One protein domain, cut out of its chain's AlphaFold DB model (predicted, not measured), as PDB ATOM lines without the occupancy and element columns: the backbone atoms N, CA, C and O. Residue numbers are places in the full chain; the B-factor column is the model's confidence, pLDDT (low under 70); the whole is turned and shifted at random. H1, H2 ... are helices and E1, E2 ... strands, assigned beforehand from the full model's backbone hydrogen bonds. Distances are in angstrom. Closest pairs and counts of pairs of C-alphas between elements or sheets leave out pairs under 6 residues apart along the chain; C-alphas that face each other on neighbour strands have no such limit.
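Overview. This is residues 4 to 112 of the 112 residues of an uncharacterized protein of Alcanivorax sp (UniProt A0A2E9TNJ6). A small head, built round a two-stranded ribbon of E1 and E2 with the short helices H2, H3 and H4 about it, sits at one end of a long arm made by two helices, H1 and H5, which run opposite ways side by side at a slant. H4 lies crosswise where the head meets the arm, and the last residues, 106 to 112, stick out beyond the body. The printed part has 109 residues, with five named helices and two named strands in the order H1, E1, H2, H3, E2, H4, H5; it is mostly helix, and the sheet, in the order E1, E2, is antiparallel. The whole is an extended rod, with a radius of gyration of the C-alphas of 21.5 A and spans of 73 by 24 by 17 A.

Along the chain. The strands are E1, residues 33 to 37, 13.2 A long, and E2, residues 62 to 66, 13.4 A. H2 holds residues 41 to 44, H3 residues 49 to 57, 12.2 A, and H4 residues 67 to 77, 15.7 A. H1, residues 4 to 26, is 34.3 A long and begins at C-alpha 4 (32.902, 10.567, 50.158). H5, residues 79 to 110, is the longest at 47.0 A and ends at C-alpha 110 (28.974, -8.150, 57.708).

Arrangement. E1 and E2 are antiparallel neighbours at 143 degrees, with N 34 and O 65 at 2.9 A and N 63 and O 36 at 2.8 A, both within hydrogen-bond range. The closest C-alphas of E1 and H3 are those of Pro 37 and Asn 56, 6.7 A apart; those of E1 and H4 are Val 34 and Lys 70, 7.0 A. H2 and H4 are close but not clearly touching, with the C-alphas of Leu 41 and Ala 77 closest at 7.2 A. H1 and H4 are also close but not clearly touching, with the C-alphas of Phe 26 and Val 71 closest at 6.8 A, and stand about perpendicular at 83 degrees. H1 and H5 touch, with the C-alphas of Ala 21 and Phe 90 closest at 4.8 A; they run opposite ways at a steep tilt of 36 degrees, only just past shallow. H3 and H5 are apart. Every O i to N i+4 pair is within hydrogen-bond range in H3, H4 and H5, against 16 of 19 in H1; H2 is too short for such a pair.

Size, cuts and confidence. The C-alphas farthest apart are those of Ala 58 and Lys 112, at 73.0 A. The printed part has no cut, and no link is long. The mean pLDDT of the printed part is 79.4; 28 residues are under 70, among them 16 to 31 and 108 to 112.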
ATOM      1  N   THR A   4      34.185   9.865  50.261       62.22
ATOM      2  CA  THR A   4      32.902  10.567  50.158       62.22
ATOM      3  C   THR A   4      31.871  10.148  51.213       62.22
ATOM      4  O   THR A   4      31.157  11.005  51.722       62.22
ATOM      5  N   ASP A   5      31.816   8.873  51.612       62.88
ATOM      6  CA  ASP A   5      30.840   8.376  52.598       62.88
ATOM      7  C   ASP A   5      31.175   8.855  54.024       62.88
ATOM      8  O   ASP A   5      30.284   9.088  54.843       62.88
ATOM      9  N   ILE A   6      32.471   9.025  54.315       64.25
ATOM     10  CA  ILE A   6      32.974   9.529  55.604       64.25
ATOM     11  C   ILE A   6      32.687  11.026  55.727       64.25
ATOM     12  O   ILE A   6      32.212  11.475  56.768       64.25
ATOM     13  N   ALA A   7      32.919  11.787  54.654       66.88
ATOM     14  CA  ALA A   7      32.657  13.221  54.623       66.88
ATOM     15  C   ALA A   7      31.165  13.536  54.828       66.88
ATOM     16  O   ALA A   7      30.822  14.363  55.668       66.88
ATOM     17  N   VAL A   8      30.269  12.824  54.136       72.38
ATOM     18  CA  VAL A   8      28.813  13.003  54.293       72.38
ATOM     19  C   VAL A   8      28.357  12.644  55.709       72.38
ATOM     20  O   VAL A   8      27.590  13.385  56.321       72.38
ATOM     21  N   SER A   9      28.879  11.551  56.270       67.06
ATOM     22  CA  SER A   9      28.585  11.122  57.644       67.06
ATOM     23  C   SER A   9      29.003  12.166  58.685       67.06
ATOM     24  O   SER A   9      28.246  12.458  59.608       67.06
ATOM     25  N   ALA A  10      30.180  12.775  58.516       69.44
ATOM     26  CA  ALA A  10      30.664  13.837  59.394       69.44
ATOM     27  C   ALA A  10      29.818  15.116  59.289       69.44
ATOM     28  O   ALA A  10      29.536  15.745  60.307       69.44
ATOM     29  N   VAL A  11      29.365  15.480  58.085       76.25
ATOM     30  CA  VAL A  11      28.490  16.646  57.871       76.25
ATOM     31  C   VAL A  11      27.125  16.441  58.532       76.25
ATOM     32  O   VAL A  11      26.652  17.322  59.245       76.25
ATOM     33  N   VAL A  12      26.512  15.266  58.370       72.31
ATOM     34  CA  VAL A  12      25.239  14.937  59.037       72.31
ATOM     35  C   VAL A  12      25.405  14.934  60.561       72.31
ATOM     36  O   VAL A  12      24.560  15.476  61.273       72.31
ATOM     37  N   ALA A  13      26.520  14.399  61.069       69.50
ATOM     38  CA  ALA A  13      26.843  14.435  62.493       69.50
ATOM     39  C   ALA A  13      26.974  15.862  63.031       69.50
ATOM     40  O   ALA A  13      26.459  16.162  64.107       69.50
ATOM     41  N   LEU A  14      27.613  16.750  62.269       74.69
ATOM     42  CA  LEU A  14      27.768  18.157  62.617       74.69
ATOM     43  C   LEU A  14      26.407  18.860  62.731       74.69
ATOM     44  O   LEU A  14      26.148  19.540  63.723       74.69
ATOM     45  N   ILE A  15      25.526  18.647  61.749       75.50
ATOM     46  CA  ILE A  15      24.189  19.258  61.688       75.50
ATOM     47  C   ILE A  15      23.298  18.790  62.847       75.50
ATOM     48  O   ILE A  15      22.486  19.570  63.332       75.50
ATOM     49  N   LEU A  16      23.447  17.549  63.321       69.19
ATOM     50  CA  LEU A  16      22.640  17.009  64.424       69.19
ATOM     51  C   LEU A  16      23.215  17.337  65.812       69.19
ATOM     52  O   LEU A  16      22.470  17.679  66.735       69.19
ATOM     53  N   ALA A  17      24.536  17.239  65.975       69.44
ATOM     54  CA  ALA A  17      25.200  17.435  67.262       69.44
ATOM     55  C   ALA A  17      25.244  18.911  67.676       69.44
ATOM     56  O   ALA A  17      25.116  19.215  68.861       69.44
ATOM     57  N   PHE A  18      25.398  19.831  66.718       69.12
ATOM     58  CA  PHE A  18      25.564  21.255  67.013       69.12
ATOM     59  C   PHE A  18      24.307  21.912  67.615       69.12
ATOM     60  O   PHE A  18      24.419  22.478  68.704       69.12
ATOM     61  N   PRO A  19      23.097  21.787  67.030       68.94
ATOM     62  CA  PRO A  19      21.881  22.351  67.623       68.94
ATOM     63  C   PRO A  19      21.545  21.712  68.971       68.94
ATOM     64  O   PRO A  19      21.155  22.403  69.906       68.94
ATOM     65  N   SER A  20      21.759  20.400  69.093       69.81
ATOM     66  CA  SER A  20      21.524  19.661  70.334       69.81
ATOM     67  C   SER A  20      22.443  20.147  71.457       69.81
ATOM     68  O   SER A  20      21.977  20.430  72.555       69.81
ATOM     69  N   ALA A  21      23.739  20.326  71.187       68.69
ATOM     70  CA  ALA A  21      24.695  20.838  72.168       68.69
ATOM     71  C   ALA A  21      24.372  22.263  72.633       68.69
ATOM     72  O   ALA A  21      24.563  22.579  73.806       68.69
ATOM     73  N   ILE A  22      23.867  23.108  71.731       67.56
ATOM     74  CA  ILE A  22      23.386  24.451  72.066       67.56
ATOM     75  C   ILE A  22      22.149  24.354  72.963       67.56
ATOM     76  O   ILE A  22      22.108  24.976  74.014       67.56
ATOM     77  N   LEU A  23      21.150  23.547  72.606       65.88
ATOM     78  CA  LEU A  23      19.928  23.408  73.407       65.88
ATOM     79  C   LEU A  23      20.214  22.847  74.807       65.88
ATOM     80  O   LEU A  23      19.725  23.375  75.806       65.88
ATOM     81  N   PHE A  24      21.059  21.819  74.900       67.69
ATOM     82  CA  PHE A  24      21.412  21.213  76.180       67.69
ATOM     83  C   PHE A  24      22.308  22.105  77.045       67.69
ATOM     84  O   PHE A  24      22.310  21.942  78.264       67.69
ATOM     85  N   SER A  25      23.061  23.057  76.482       64.19
ATOM     86  CA  SER A  25      23.936  23.929  77.288       64.19
ATOM     87  C   SER A  25      23.163  24.971  78.076       64.19
ATOM     88  O   SER A  25      23.660  25.451  79.099       64.19
ATOM     89  N   PHE A  26      21.923  25.225  77.664       61.81
ATOM     90  CA  PHE A  26      20.955  26.058  78.369       61.81
ATOM     91  C   PHE A  26      19.962  25.265  79.222       61.81
ATOM     92  O   PHE A  26      19.257  25.866  80.026       61.81
ATOM     93  N   ALA A  27      19.922  23.935  79.094       57.31
ATOM     94  CA  ALA A  27      18.961  23.091  79.802       57.31
ATOM     95  C   ALA A  27      19.118  23.048  81.341       57.31
ATOM     96  O   ALA A  27      18.094  22.948  82.016       57.31
ATOM     97  N   PRO A  28      20.318  23.136  81.959       54.91
ATOM     98  CA  PRO A  28      20.418  22.959  83.398       54.91
ATOM     99  C   PRO A  28      20.479  24.307  84.109       54.91
ATOM    100  O   PRO A  28      21.554  24.838  84.393       54.91
ATOM    101  N   VAL A  29      19.306  24.816  84.466       55.06
ATOM    102  CA  VAL A  29      19.156  25.671  85.643       55.06
ATOM    103  C   VAL A  29      17.878  25.199  86.329       55.06
ATOM    104  O   VAL A  29      16.788  25.582  85.922       55.06
ATOM    105  N   TYR A  30      18.044  24.303  87.301       54.47
ATOM    106  CA  TYR A  30      17.036  23.439  87.933       54.47
ATOM    107  C   TYR A  30      15.802  24.124  88.563       54.47
ATOM    108  O   TYR A  30      14.927  23.426  89.058       54.47
ATOM    109  N   SER A  31      15.704  25.454  88.553       64.94
ATOM    110  CA  SER A  31      14.552  26.204  89.063       64.94
ATOM    111  C   SER A  31      13.844  26.948  87.933       64.94
ATOM    112  O   SER A  31      14.504  27.619  87.148       64.94
ATOM    113  N   ASP A  32      12.515  26.896  87.831       77.50
ATOM    114  CA  ASP A  32      11.772  27.630  86.783       77.50
ATOM    115  C   ASP A  32      12.006  29.150  86.836       77.50
ATOM    116  O   ASP A  32      11.974  29.841  85.813       77.50
ATOM    117  N   ILE A  33      12.346  29.634  88.028       84.00
ATOM    118  CA  ILE A  33      12.608  31.025  88.375       84.00
ATOM    119  C   ILE A  33      13.955  31.170  89.087       84.00
ATOM    120  O   ILE A  33      14.394  30.276  89.814       84.00
ATOM    121  N   VAL A  34      14.628  32.295  88.871       86.88
ATOM    122  CA  VAL A  34      15.830  32.702  89.612       86.88
ATOM    123  C   VAL A  34      15.667  34.136  90.097       86.88
ATOM    124  O   VAL A  34      15.061  34.960  89.413       86.88
ATOM    125  N   LEU A  35      16.224  34.429  91.269       89.94
ATOM    126  CA  LEU A  35      16.322  35.790  91.780       89.94
ATOM    127  C   LEU A  35      17.545  36.468  91.173       89.94
ATOM    128  O   LEU A  35      18.648  35.917  91.191       89.94
ATOM    129  N   VAL A  36      17.344  37.662  90.629       91.88
ATOM    130  CA  VAL A  36      18.405  38.499  90.069       91.88
ATOM    131  C   VAL A  36      18.293  39.919  90.609       91.88
ATOM    132  O   VAL A  36      17.192  40.342  90.961       91.88
ATOM    133  N   PRO A  37      19.393  40.681  90.637       92.75
ATOM    134  CA  PRO A  37      19.359  42.101  90.946       92.75
ATOM    135  C   PRO A  37      18.333  42.831  90.077       92.75
ATOM    136  O   PRO A  37      18.278  42.653  88.856       92.75
ATOM    137  N   ASN A  38      17.529  43.684  90.701       93.56
ATOM    138  CA  ASN A  38      16.584  44.566  90.032       93.56
ATOM    139  C   ASN A  38      17.295  45.800  89.443       93.56
ATOM    140  O   ASN A  38      16.879  46.940  89.620       93.56
ATOM    141  N   MET A  39      18.419  45.563  88.768       92.50
ATOM    142  CA  MET A  39      19.193  46.574  88.060       92.50
ATOM    143  C   MET A  39      19.897  45.945  86.846       92.50
ATOM    144  O   MET A  39      20.058  44.720  86.785       92.50
ATOM    145  N   PRO A  40      20.343  46.750  85.868       91.06
ATOM    146  CA  PRO A  40      21.162  46.264  84.763       91.06
ATOM    147  C   PRO A  40      22.434  45.558  85.254       91.06
ATOM    148  O   PRO A  40      23.144  46.062  86.125       91.06
ATOM    149  N   LEU A  41      22.749  44.405  84.659       90.38
ATOM    150  CA  LEU A  41      23.868  43.548  85.065       90.38
ATOM    151  C   LEU A  41      25.214  44.291  85.068       90.38
ATOM    152  O   LEU A  41      26.065  44.041  85.918       90.38
ATOM    153  N   GLU A  42      25.416  45.197  84.115       90.69
ATOM    154  CA  GLU A  42      26.630  46.001  83.984       90.69
ATOM    155  C   GLU A  42      26.813  46.945  85.175       90.69
ATOM    156  O   GLU A  42      27.928  47.092  85.669       90.69
ATOM    157  N   GLN A  43      25.719  47.530  85.668       92.00
ATOM    158  CA  GLN A  43      25.733  48.401  86.843       92.00
ATOM    159  C   GLN A  43      25.925  47.581  88.120       92.00
ATOM    160  O   GLN A  43      26.736  47.940  88.968       92.00
ATOM    161  N   TYR A  44      25.266  46.424  88.219       92.31
ATOM    162  CA  TYR A  44      25.450  45.521  89.355       92.31
ATOM    163  C   TYR A  44      26.903  45.041  89.489       92.31
ATOM    164  O   TYR A  44      27.430  44.947  90.589       92.31
ATOM    165  N   ARG A  45      27.593  44.793  88.367       89.75
ATOM    166  CA  ARG A  45      29.016  44.408  88.358       89.75
ATOM    167  C   ARG A  45      29.975  45.513  88.801       89.75
ATOM    168  O   ARG A  45      31.124  45.196  89.091       89.75
ATOM    169  N   SER A  46      29.547  46.774  88.790       94.25
ATOM    170  CA  SER A  46      30.364  47.890  89.282       94.25
ATOM    171  C   SER A  46      30.244  48.124  90.786       94.25
ATOM    172  O   SER A  46      31.046  48.883  91.321       94.25
ATOM    173  N   LEU A  47      29.279  47.481  91.450       93.25
ATOM    174  CA  LEU A  47      29.129  47.569  92.896       93.25
ATOM    175  C   LEU A  47      30.278  46.842  93.599       93.25
ATOM    176  O   LEU A  47      30.731  45.781  93.156       93.25
ATOM    177  N   SER A  48      30.720  47.404  94.717       95.00
ATOM    178  CA  SER A  48      31.525  46.678  95.695       95.00
ATOM    179  C   SER A  48      30.717  45.543  96.333       95.00
ATOM    180  O   SER A  48      29.492  45.474  96.214       95.00
ATOM    181  N   GLU A  49      31.403  44.623  97.009       92.88
ATOM    182  CA  GLU A  49      30.751  43.485  97.666       92.88
ATOM    183  C   GLU A  49      29.745  43.936  98.738       92.88
ATOM    184  O   GLU A  49      28.627  43.419  98.781       92.88
ATOM    185  N   ASP A  50      30.099  44.959  99.522       95.62
ATOM    186  CA  ASP A  50      29.233  45.536 100.555       95.62
ATOM    187  C   ASP A  50      27.989  46.203  99.947       95.62
ATOM    188  O   ASP A  50      26.869  45.940 100.385       95.62
ATOM    189  N   GLU A  51      28.157  46.998  98.883       94.25
ATOM    190  CA  GLU A  51      27.039  47.640  98.172       94.25
ATOM    191  C   GLU A  51      26.115  46.611  97.514       94.25
ATOM    192  O   GLU A  51      24.892  46.750  97.547       94.25
ATOM    193  N   ALA A  52      26.676  45.555  96.921       93.38
ATOM    194  CA  ALA A  52      25.894  44.473  96.335       93.38
ATOM    195  C   ALA A  52      25.102  43.710  97.408       93.38
ATOM    196  O   ALA A  52      23.948  43.340  97.182       93.38
ATOM    197  N   MET A  53      25.695  43.487  98.582       93.62
ATOM    198  CA  MET A  53      25.031  42.844  99.715       93.62
ATOM    199  C   MET A  53      23.896  43.710 100.272       93.62
ATOM    200  O   MET A  53      22.799  43.191 100.504       93.62
ATOM    201  N   GLU A  54      24.124  45.013 100.444       95.00
ATOM    202  CA  GLU A  54      23.097  45.969 100.868       95.00
ATOM    203  C   GLU A  54      21.947  46.016  99.856       95.00
ATOM    204  O   GLU A  54      20.782  45.862 100.229       95.00
ATOM    205  N   PHE A  55      22.273  46.111  98.565       94.19
ATOM    206  CA  PHE A  55      21.294  46.113  97.484       94.19
ATOM    207  C   PHE A  55      20.445  44.838  97.479       94.19
ATOM    208  O   PHE A  55      19.222  44.916  97.445       94.19
ATOM    209  N   ASN A  56      21.065  43.659  97.576       93.12
ATOM    210  CA  ASN A  56      20.345  42.381  97.584       93.12
ATOM    211  C   ASN A  56      19.450  42.196  98.817       93.12
ATOM    212  O   ASN A  56      18.465  41.463  98.751       93.12
ATOM    213  N   SER A  57      19.799  42.839  99.933       91.38
ATOM    214  CA  SER A  57      19.053  42.761 101.194       91.38
ATOM    215  C   SER A  57      17.903  43.771 101.267       91.38
ATOM    216  O   SER A  57      17.005  43.625 102.098       91.38
ATOM    217  N   ALA A  58      17.908  44.794 100.407       93.56
ATOM    218  CA  ALA A  58      16.880  45.823 100.372       93.56
ATOM    219  C   ALA A  58      15.546  45.296  99.795       93.56
ATOM    220  O   ALA A  58      15.539  44.502  98.844       93.56
ATOM    221  N   PRO A  59      14.387  45.773 100.295       91.56
ATOM    222  CA  PRO A  59      13.091  45.462  99.697       91.56
ATOM    223  C   PRO A  59      13.050  45.887  98.221       91.56
ATOM    224  O   PRO A  59      13.200  47.064  97.903       91.56
ATOM    225  N   GLY A  60      12.845  44.929  97.313       91.19
ATOM    226  CA  GLY A  60      12.819  45.182  95.865       91.19
ATOM    227  C   GLY A  60      14.194  45.250  95.186       91.19
ATOM    228  O   GLY A  60      14.255  45.533  93.986       91.19
ATOM    229  N   GLY A  61      15.278  44.966  95.913       91.69
ATOM    230  CA  GLY A  61      16.624  44.838  95.350       91.69
ATOM    231  C   GLY A  61      16.797  43.598  94.474       91.69
ATOM    232  O   GLY A  61      17.553  43.609  93.507       91.69
ATOM    233  N   LEU A  62      16.022  42.544  94.734       94.25
ATOM    234  CA  LEU A  62      15.945  41.359  93.885       94.25
ATOM    235  C   LEU A  62      14.593  41.292  93.171       94.25
ATOM    236  O   LEU A  62      13.556  41.665  93.721       94.25
ATOM    237  N   ARG A  63      14.610  40.770  91.946       93.19
ATOM    238  CA  ARG A  63      13.428  40.430  91.154       93.19
ATOM    239  C   ARG A  63      13.515  38.990  90.670       93.19
ATOM    240  O   ARG A  63      14.602  38.472  90.419       93.19
ATOM    241  N   GLU A  64      12.366  38.362  90.492       92.50
ATOM    242  CA  GLU A  64      12.276  37.024  89.915       92.50
ATOM    243  C   GLU A  64      12.259  37.098  88.387       92.50
ATOM    244  O   GLU A  64      11.556  37.925  87.802       92.50
ATOM    245  N   ILE A  65      13.027  36.226  87.735       89.81
ATOM    246  CA  ILE A  65      12.983  36.022  86.282       89.81
ATOM    247  C   ILE A  65      12.845  34.541  85.950       89.81
ATOM    248  O   ILE A  65      13.416  33.685  86.626       89.81
ATOM    249  N   GLY A  66      12.130  34.240  84.868       88.31
ATOM    250  CA  GLY A  66      11.880  32.874  84.406       88.31
ATOM    251  C   GLY A  66      12.001  32.720  82.891       88.31
ATOM    252  O   GLY A  66      12.291  33.674  82.164       88.31
ATOM    253  N   GLY A  67      11.801  31.492  82.409       83.06
ATOM    254  CA  GLY A  67      11.738  31.177  80.975       83.06
ATOM    255  C   GLY A  67      12.935  31.697  80.163       83.06
ATOM    256  O   GLY A  67      14.093  31.488  80.523       83.06
ATOM    257  N   ILE A  68      12.651  32.382  79.049       82.19
ATOM    258  CA  ILE A  68      13.667  32.926  78.126       82.19
ATOM    259  C   ILE A  68      14.482  34.052  78.775       82.19
ATOM    260  O   ILE A  68      15.681  34.167  78.516       82.19
ATOM    261  N   GLU A  69      13.867  34.869  79.632       85.25
ATOM    262  CA  GLU A  69      14.550  35.993  80.279       85.25
ATOM    263  C   GLU A  69      15.699  35.506  81.164       85.25
ATOM    264  O   GLU A  69      16.817  36.017  81.085       85.25
ATOM    265  N   LYS A  70      15.453  34.446  81.931       85.19
ATOM    266  CA  LYS A  70      16.474  33.747  82.711       85.19
ATOM    267  C   LYS A  70      17.628  33.253  81.840       85.19
ATOM    268  O   LYS A  70      18.789  33.468  82.190       85.19
ATOM    269  N   VAL A  71      17.334  32.628  80.699       79.56
ATOM    270  CA  VAL A  71      18.369  32.140  79.771       79.56
ATOM    271  C   VAL A  71      19.224  33.301  79.261       79.56
ATOM    272  O   VAL A  71      20.454  33.233  79.312       79.56
ATOM    273  N   ALA A  72      18.589  34.394  78.834       83.56
ATOM    274  CA  ALA A  72      19.281  35.588  78.359       83.56
ATOM    275  C   ALA A  72      20.136  36.240  79.459       83.56
ATOM    276  O   ALA A  72      21.274  36.639  79.202       83.56
ATOM    277  N   TYR A  73      19.620  36.314  80.687       86.06
ATOM    278  CA  TYR A  73      20.346  36.857  81.831       86.06
ATOM    279  C   TYR A  73      21.592  36.028  82.148       86.06
ATOM    280  O   TYR A  73      22.692  36.572  82.231       86.06
ATOM    281  N   MET A  74      21.460  34.704  82.260       82.31
ATOM    282  CA  MET A  74      22.591  33.836  82.595       82.31
ATOM    283  C   MET A  74      23.667  33.816  81.504       82.31
ATOM    284  O   MET A  74      24.861  33.809  81.814       82.31
ATOM    285  N   LEU A  75      23.257  33.895  80.235       80.69
ATOM    286  CA  LEU A  75      24.158  34.070  79.095       80.69
ATOM    287  C   LEU A  75      25.028  35.321  79.223       80.69
ATOM    288  O   LEU A  75      26.235  35.260  78.992       80.69
ATOM    289  N   ARG A  76      24.432  36.449  79.615       84.12
ATOM    290  CA  ARG A  76      25.157  37.713  79.829       84.12
ATOM    291  C   ARG A  76      25.998  37.681  81.107       84.12
ATOM    292  O   ARG A  76      27.103  38.231  81.141       84.12
ATOM    293  N   ALA A  77      25.506  37.008  82.145       85.31
ATOM    294  CA  ALA A  77      26.180  36.881  83.431       85.31
ATOM    295  C   ALA A  77      27.470  36.056  83.342       85.31
ATOM    296  O   ALA A  77      28.472  36.448  83.942       85.31
ATOM    297  N   GLN A  78      27.480  34.948  82.594       81.94
ATOM    298  CA  GLN A  78      28.631  34.037  82.520       81.94
ATOM    299  C   GLN A  78      28.862  33.469  81.106       81.94
ATOM    300  O   GLN A  78      28.856  32.249  80.917       81.94
ATOM    301  N   PRO A  79      29.139  34.315  80.098       81.00
ATOM    302  CA  PRO A  79      29.212  33.881  78.699       81.00
ATOM    303  C   PRO A  79      30.252  32.774  78.478       81.00
ATOM    304  O   PRO A  79      29.972  31.768  77.829       81.00
ATOM    305  N   LEU A  80      31.432  32.899  79.093       81.25
ATOM    306  CA  LEU A  80      32.512  31.915  78.964       81.25
ATOM    307  C   LEU A  80      32.142  30.537  79.526       81.25
ATOM    308  O   LEU A  80      32.574  29.522  78.977       81.25
ATOM    309  N   LEU A  81      31.351  30.477  80.602       81.38
ATOM    310  CA  LEU A  81      30.915  29.205  81.182       81.38
ATOM    311  C   LEU A  81      30.006  28.458  80.204       81.38
ATOM    312  O   LEU A  81      30.215  27.271  79.949       81.38
ATOM    313  N   TYR A  82      29.027  29.157  79.630       74.81
ATOM    314  CA  TYR A  82      28.077  28.573  78.684       74.81
ATOM    315  C   TYR A  82      28.742  28.169  77.370       74.81
ATOM    316  O   TYR A  82      28.445  27.093  76.852       74.81
ATOM    317  N   VAL A  83      29.708  28.948  76.874       77.69
ATOM    318  CA  VAL A  83      30.525  28.562  75.712       77.69
ATOM    319  C   VAL A  83      31.288  27.265  75.991       77.69
ATOM    320  O   VAL A  83      31.215  26.331  75.195       77.69
ATOM    321  N   LYS A  84      31.954  27.152  77.149       80.94
ATOM    322  CA  LYS A  84      32.686  25.932  77.535       80.94
ATOM    323  C   LYS A  84      31.763  24.718  77.680       80.94
ATOM    324  O   LYS A  84      32.087  23.653  77.161       80.94
ATOM    325  N   LYS A  85      30.607  24.873  78.338       79.38
ATOM    326  CA  LYS A  85      29.607  23.797  78.481       79.38
ATOM    327  C   LYS A  85      29.069  23.338  77.123       79.38
ATOM    328  O   LYS A  85      29.000  22.137  76.871       79.38
ATOM    329  N   SER A  86      28.745  24.286  76.241       73.56
ATOM    330  CA  SER A  86      28.287  24.001  74.875       73.56
ATOM    331  C   SER A  86      29.343  23.235  74.083       73.56
ATOM    332  O   SER A  86      29.031  22.221  73.468       73.56
ATOM    333  N   ALA A  87      30.604  23.673  74.143       77.81
ATOM    334  CA  ALA A  87      31.707  23.014  73.453       77.81
ATOM    335  C   ALA A  87      31.930  21.581  73.960       77.81
ATOM    336  O   ALA A  87      32.076  20.662  73.155       77.81
ATOM    337  N   ALA A  88      31.900  21.368  75.279       78.06
ATOM    338  CA  ALA A  88      32.069  20.042  75.868       78.06
ATOM    339  C   ALA A  88      30.976  19.063  75.408       78.06
ATOM    340  O   ALA A  88      31.281  17.946  74.985       78.06
ATOM    341  N   MET A  89      29.709  19.486  75.423       79.38
ATOM    342  CA  MET A  89      28.615  18.639  74.937       79.38
ATOM    343  C   MET A  89      28.637  18.444  73.432       79.38
ATOM    344  O   MET A  89      28.329  17.352  72.966       79.38
ATOM    345  N   PHE A  90      29.033  19.463  72.672       80.06
ATOM    346  CA  PHE A  90      29.199  19.335  71.233       80.06
ATOM    347  C   PHE A  90      30.217  18.250  70.890       80.06
ATOM    348  O   PHE A  90      29.907  17.368  70.095       80.06
ATOM    349  N   VAL A  91      31.389  18.261  71.529       79.00
ATOM    350  CA  VAL A  91      32.418  17.235  71.309       79.00
ATOM    351  C   VAL A  91      31.888  15.847  71.670       79.00
ATOM    352  O   VAL A  91      32.045  14.915  70.882       79.00
ATOM    353  N   ALA A  92      31.215  15.705  72.816       78.69
ATOM    354  CA  ALA A  92      30.651  14.426  73.246       78.69
ATOM    355  C   ALA A  92      29.597  13.884  72.261       78.69
ATOM    356  O   ALA A  92      29.665  12.722  71.854       78.69
ATOM    357  N   LEU A  93      28.657  14.730  71.830       77.81
ATOM    358  CA  LEU A  93      27.615  14.365  70.867       77.81
ATOM    359  C   LEU A  93      28.206  14.057  69.489       77.81
ATOM    360  O   LEU A  93      27.844  13.060  68.872       77.81
ATOM    361  N   PHE A  94      29.152  14.868  69.022       78.06
ATOM    362  CA  PHE A  94      29.808  14.674  67.734       78.06
ATOM    363  C   PHE A  94      30.560  13.339  67.677       78.06
ATOM    364  O   PHE A  94      30.379  12.565  66.734       78.06
ATOM    365  N   LEU A  95      31.338  13.020  68.716       79.69
ATOM    366  CA  LEU A  95      32.016  11.729  68.833       79.69
ATOM    367  C   LEU A  95      31.017  10.568  68.887       79.69
ATOM    368  O   LEU A  95      31.210   9.572  68.191       79.69
ATOM    369  N   SER A  96      29.929  10.703  69.650       80.00
ATOM    370  CA  SER A  96      28.878   9.681  69.735       80.00
ATOM    371  C   SER A  96      28.252   9.377  68.369       80.00
ATOM    372  O   SER A  96      28.104   8.206  67.998       80.00
ATOM    373  N   VAL A  97      27.955  10.408  67.572       79.50
ATOM    374  CA  VAL A  97      27.389  10.224  66.228       79.50
ATOM    375  C   VAL A  97      28.399   9.573  65.282       79.50
ATOM    376  O   VAL A  97      28.035   8.644  64.560       79.50
ATOM    377  N   ILE A  98      29.673   9.980  65.308       79.69
ATOM    378  CA  ILE A  98      30.725   9.352  64.487       79.69
ATOM    379  C   ILE A  98      30.861   7.864  64.809       79.69
ATOM    380  O   ILE A  98      30.876   7.034  63.896       79.69
ATOM    381  N   VAL A  99      30.942   7.514  66.094       80.81
ATOM    382  CA  VAL A  99      31.055   6.117  66.541       80.81
ATOM    383  C   VAL A  99      29.838   5.313  66.084       80.81
ATOM    384  O   VAL A  99      29.992   4.222  65.532       80.81
ATOM    385  N   SER A 100      28.636   5.871  66.233       79.94
ATOM    386  CA  SER A 100      27.390   5.230  65.801       79.94
ATOM    387  C   SER A 100      27.376   4.962  64.292       79.94
ATOM    388  O   SER A 100      27.085   3.843  63.864       79.94
ATOM    389  N   LEU A 101      27.758   5.948  63.474       78.81
ATOM    390  CA  LEU A 101      27.835   5.808  62.015       78.81
ATOM    391  C   LEU A 101      28.895   4.782  61.588       78.81
ATOM    392  O   LEU A 101      28.670   3.997  60.661       78.81
ATOM    393  N   PHE A 102      30.032   4.734  62.285       80.12
ATOM    394  CA  PHE A 102      31.073   3.740  62.034       80.12
ATOM    395  C   PHE A 102      30.593   2.309  62.322       80.12
ATOM    396  O   PHE A 102      30.768   1.419  61.483       80.12
ATOM    397  N   LEU A 103      29.954   2.088  63.474       78.94
ATOM    398  CA  LEU A 103      29.403   0.784  63.858       78.94
ATOM    399  C   LEU A 103      28.323   0.318  62.872       78.94
ATOM    400  O   LEU A 103      28.364  -0.825  62.410       78.94
ATOM    401  N   LEU A 104      27.418   1.215  62.469       79.56
ATOM    402  CA  LEU A 104      26.398   0.955  61.445       79.56
ATOM    403  C   LEU A 104      27.013   0.504  60.112       79.56
ATOM    404  O   LEU A 104      26.550  -0.463  59.504       79.56
ATOM    405  N   SER A 105      28.084   1.164  59.665       74.94
ATOM    406  CA  SER A 105      28.790   0.796  58.432       74.94
ATOM    407  C   SER A 105      29.432  -0.596  58.512       74.94
ATOM    408  O   SER A 105      29.349  -1.383  57.563       74.94
ATOM    409  N   LYS A 106      30.031  -0.943  59.659       76.19
ATOM    410  CA  LYS A 106      30.619  -2.272  59.898       76.19
ATOM    411  C   LYS A 106      29.567  -3.379  59.911       76.19
ATOM    412  O   LYS A 106      29.771  -4.388  59.239       76.19
ATOM    413  N   LEU A 107      28.441  -3.170  60.592       73.25
ATOM    414  CA  LEU A 107      27.320  -4.117  60.621       73.25
ATOM    415  C   LEU A 107      26.757  -4.369  59.217       73.25
ATOM    416  O   LEU A 107      26.570  -5.514  58.810       73.25
ATOM    417  N   LYS A 108      26.572  -3.307  58.424       68.62
ATOM    418  CA  LYS A 108      26.063  -3.410  57.049       68.62
ATOM    419  C   LYS A 108      27.009  -4.160  56.105       68.62
ATOM    420  O   LYS A 108      26.553  -4.732  55.122       68.62
ATOM    421  N   LYS A 109      28.318  -4.156  56.387       66.25
ATOM    422  CA  LYS A 109      29.325  -4.912  55.627       66.25
ATOM    423  C   LYS A 109      29.368  -6.400  56.007       66.25
ATOM    424  O   LYS A 109      29.802  -7.189  55.185       66.25
ATOM    425  N   HIS A 110      28.954  -6.764  57.221       61.34
ATOM    426  CA  HIS A 110      28.974  -8.150  57.708       61.34
ATOM    427  C   HIS A 110      27.702  -8.941  57.362       61.34
ATOM    428  O   HIS A 110      27.757 -10.161  57.271       61.34
ATOM    429  N   ASN A 111      26.576  -8.249  57.159       57.38
ATOM    430  CA  ASN A 111      25.291  -8.821  56.724       57.38
ATOM    431  C   ASN A 111      25.132  -8.880  55.188       57.38
ATOM    432  O   ASN A 111      24.011  -8.946  54.683       57.38
ATOM    433  N   LYS A 112      26.235  -8.792  54.441       49.31
ATOM    434  CA  LYS A 112      26.295  -8.880  52.979       49.31
ATOM    435  C   LYS A 112      27.296  -9.954  52.591       49.31
ATOM    436  O   LYS A 112      27.023 -10.632  51.582       49.31
TER     437      LYS A 112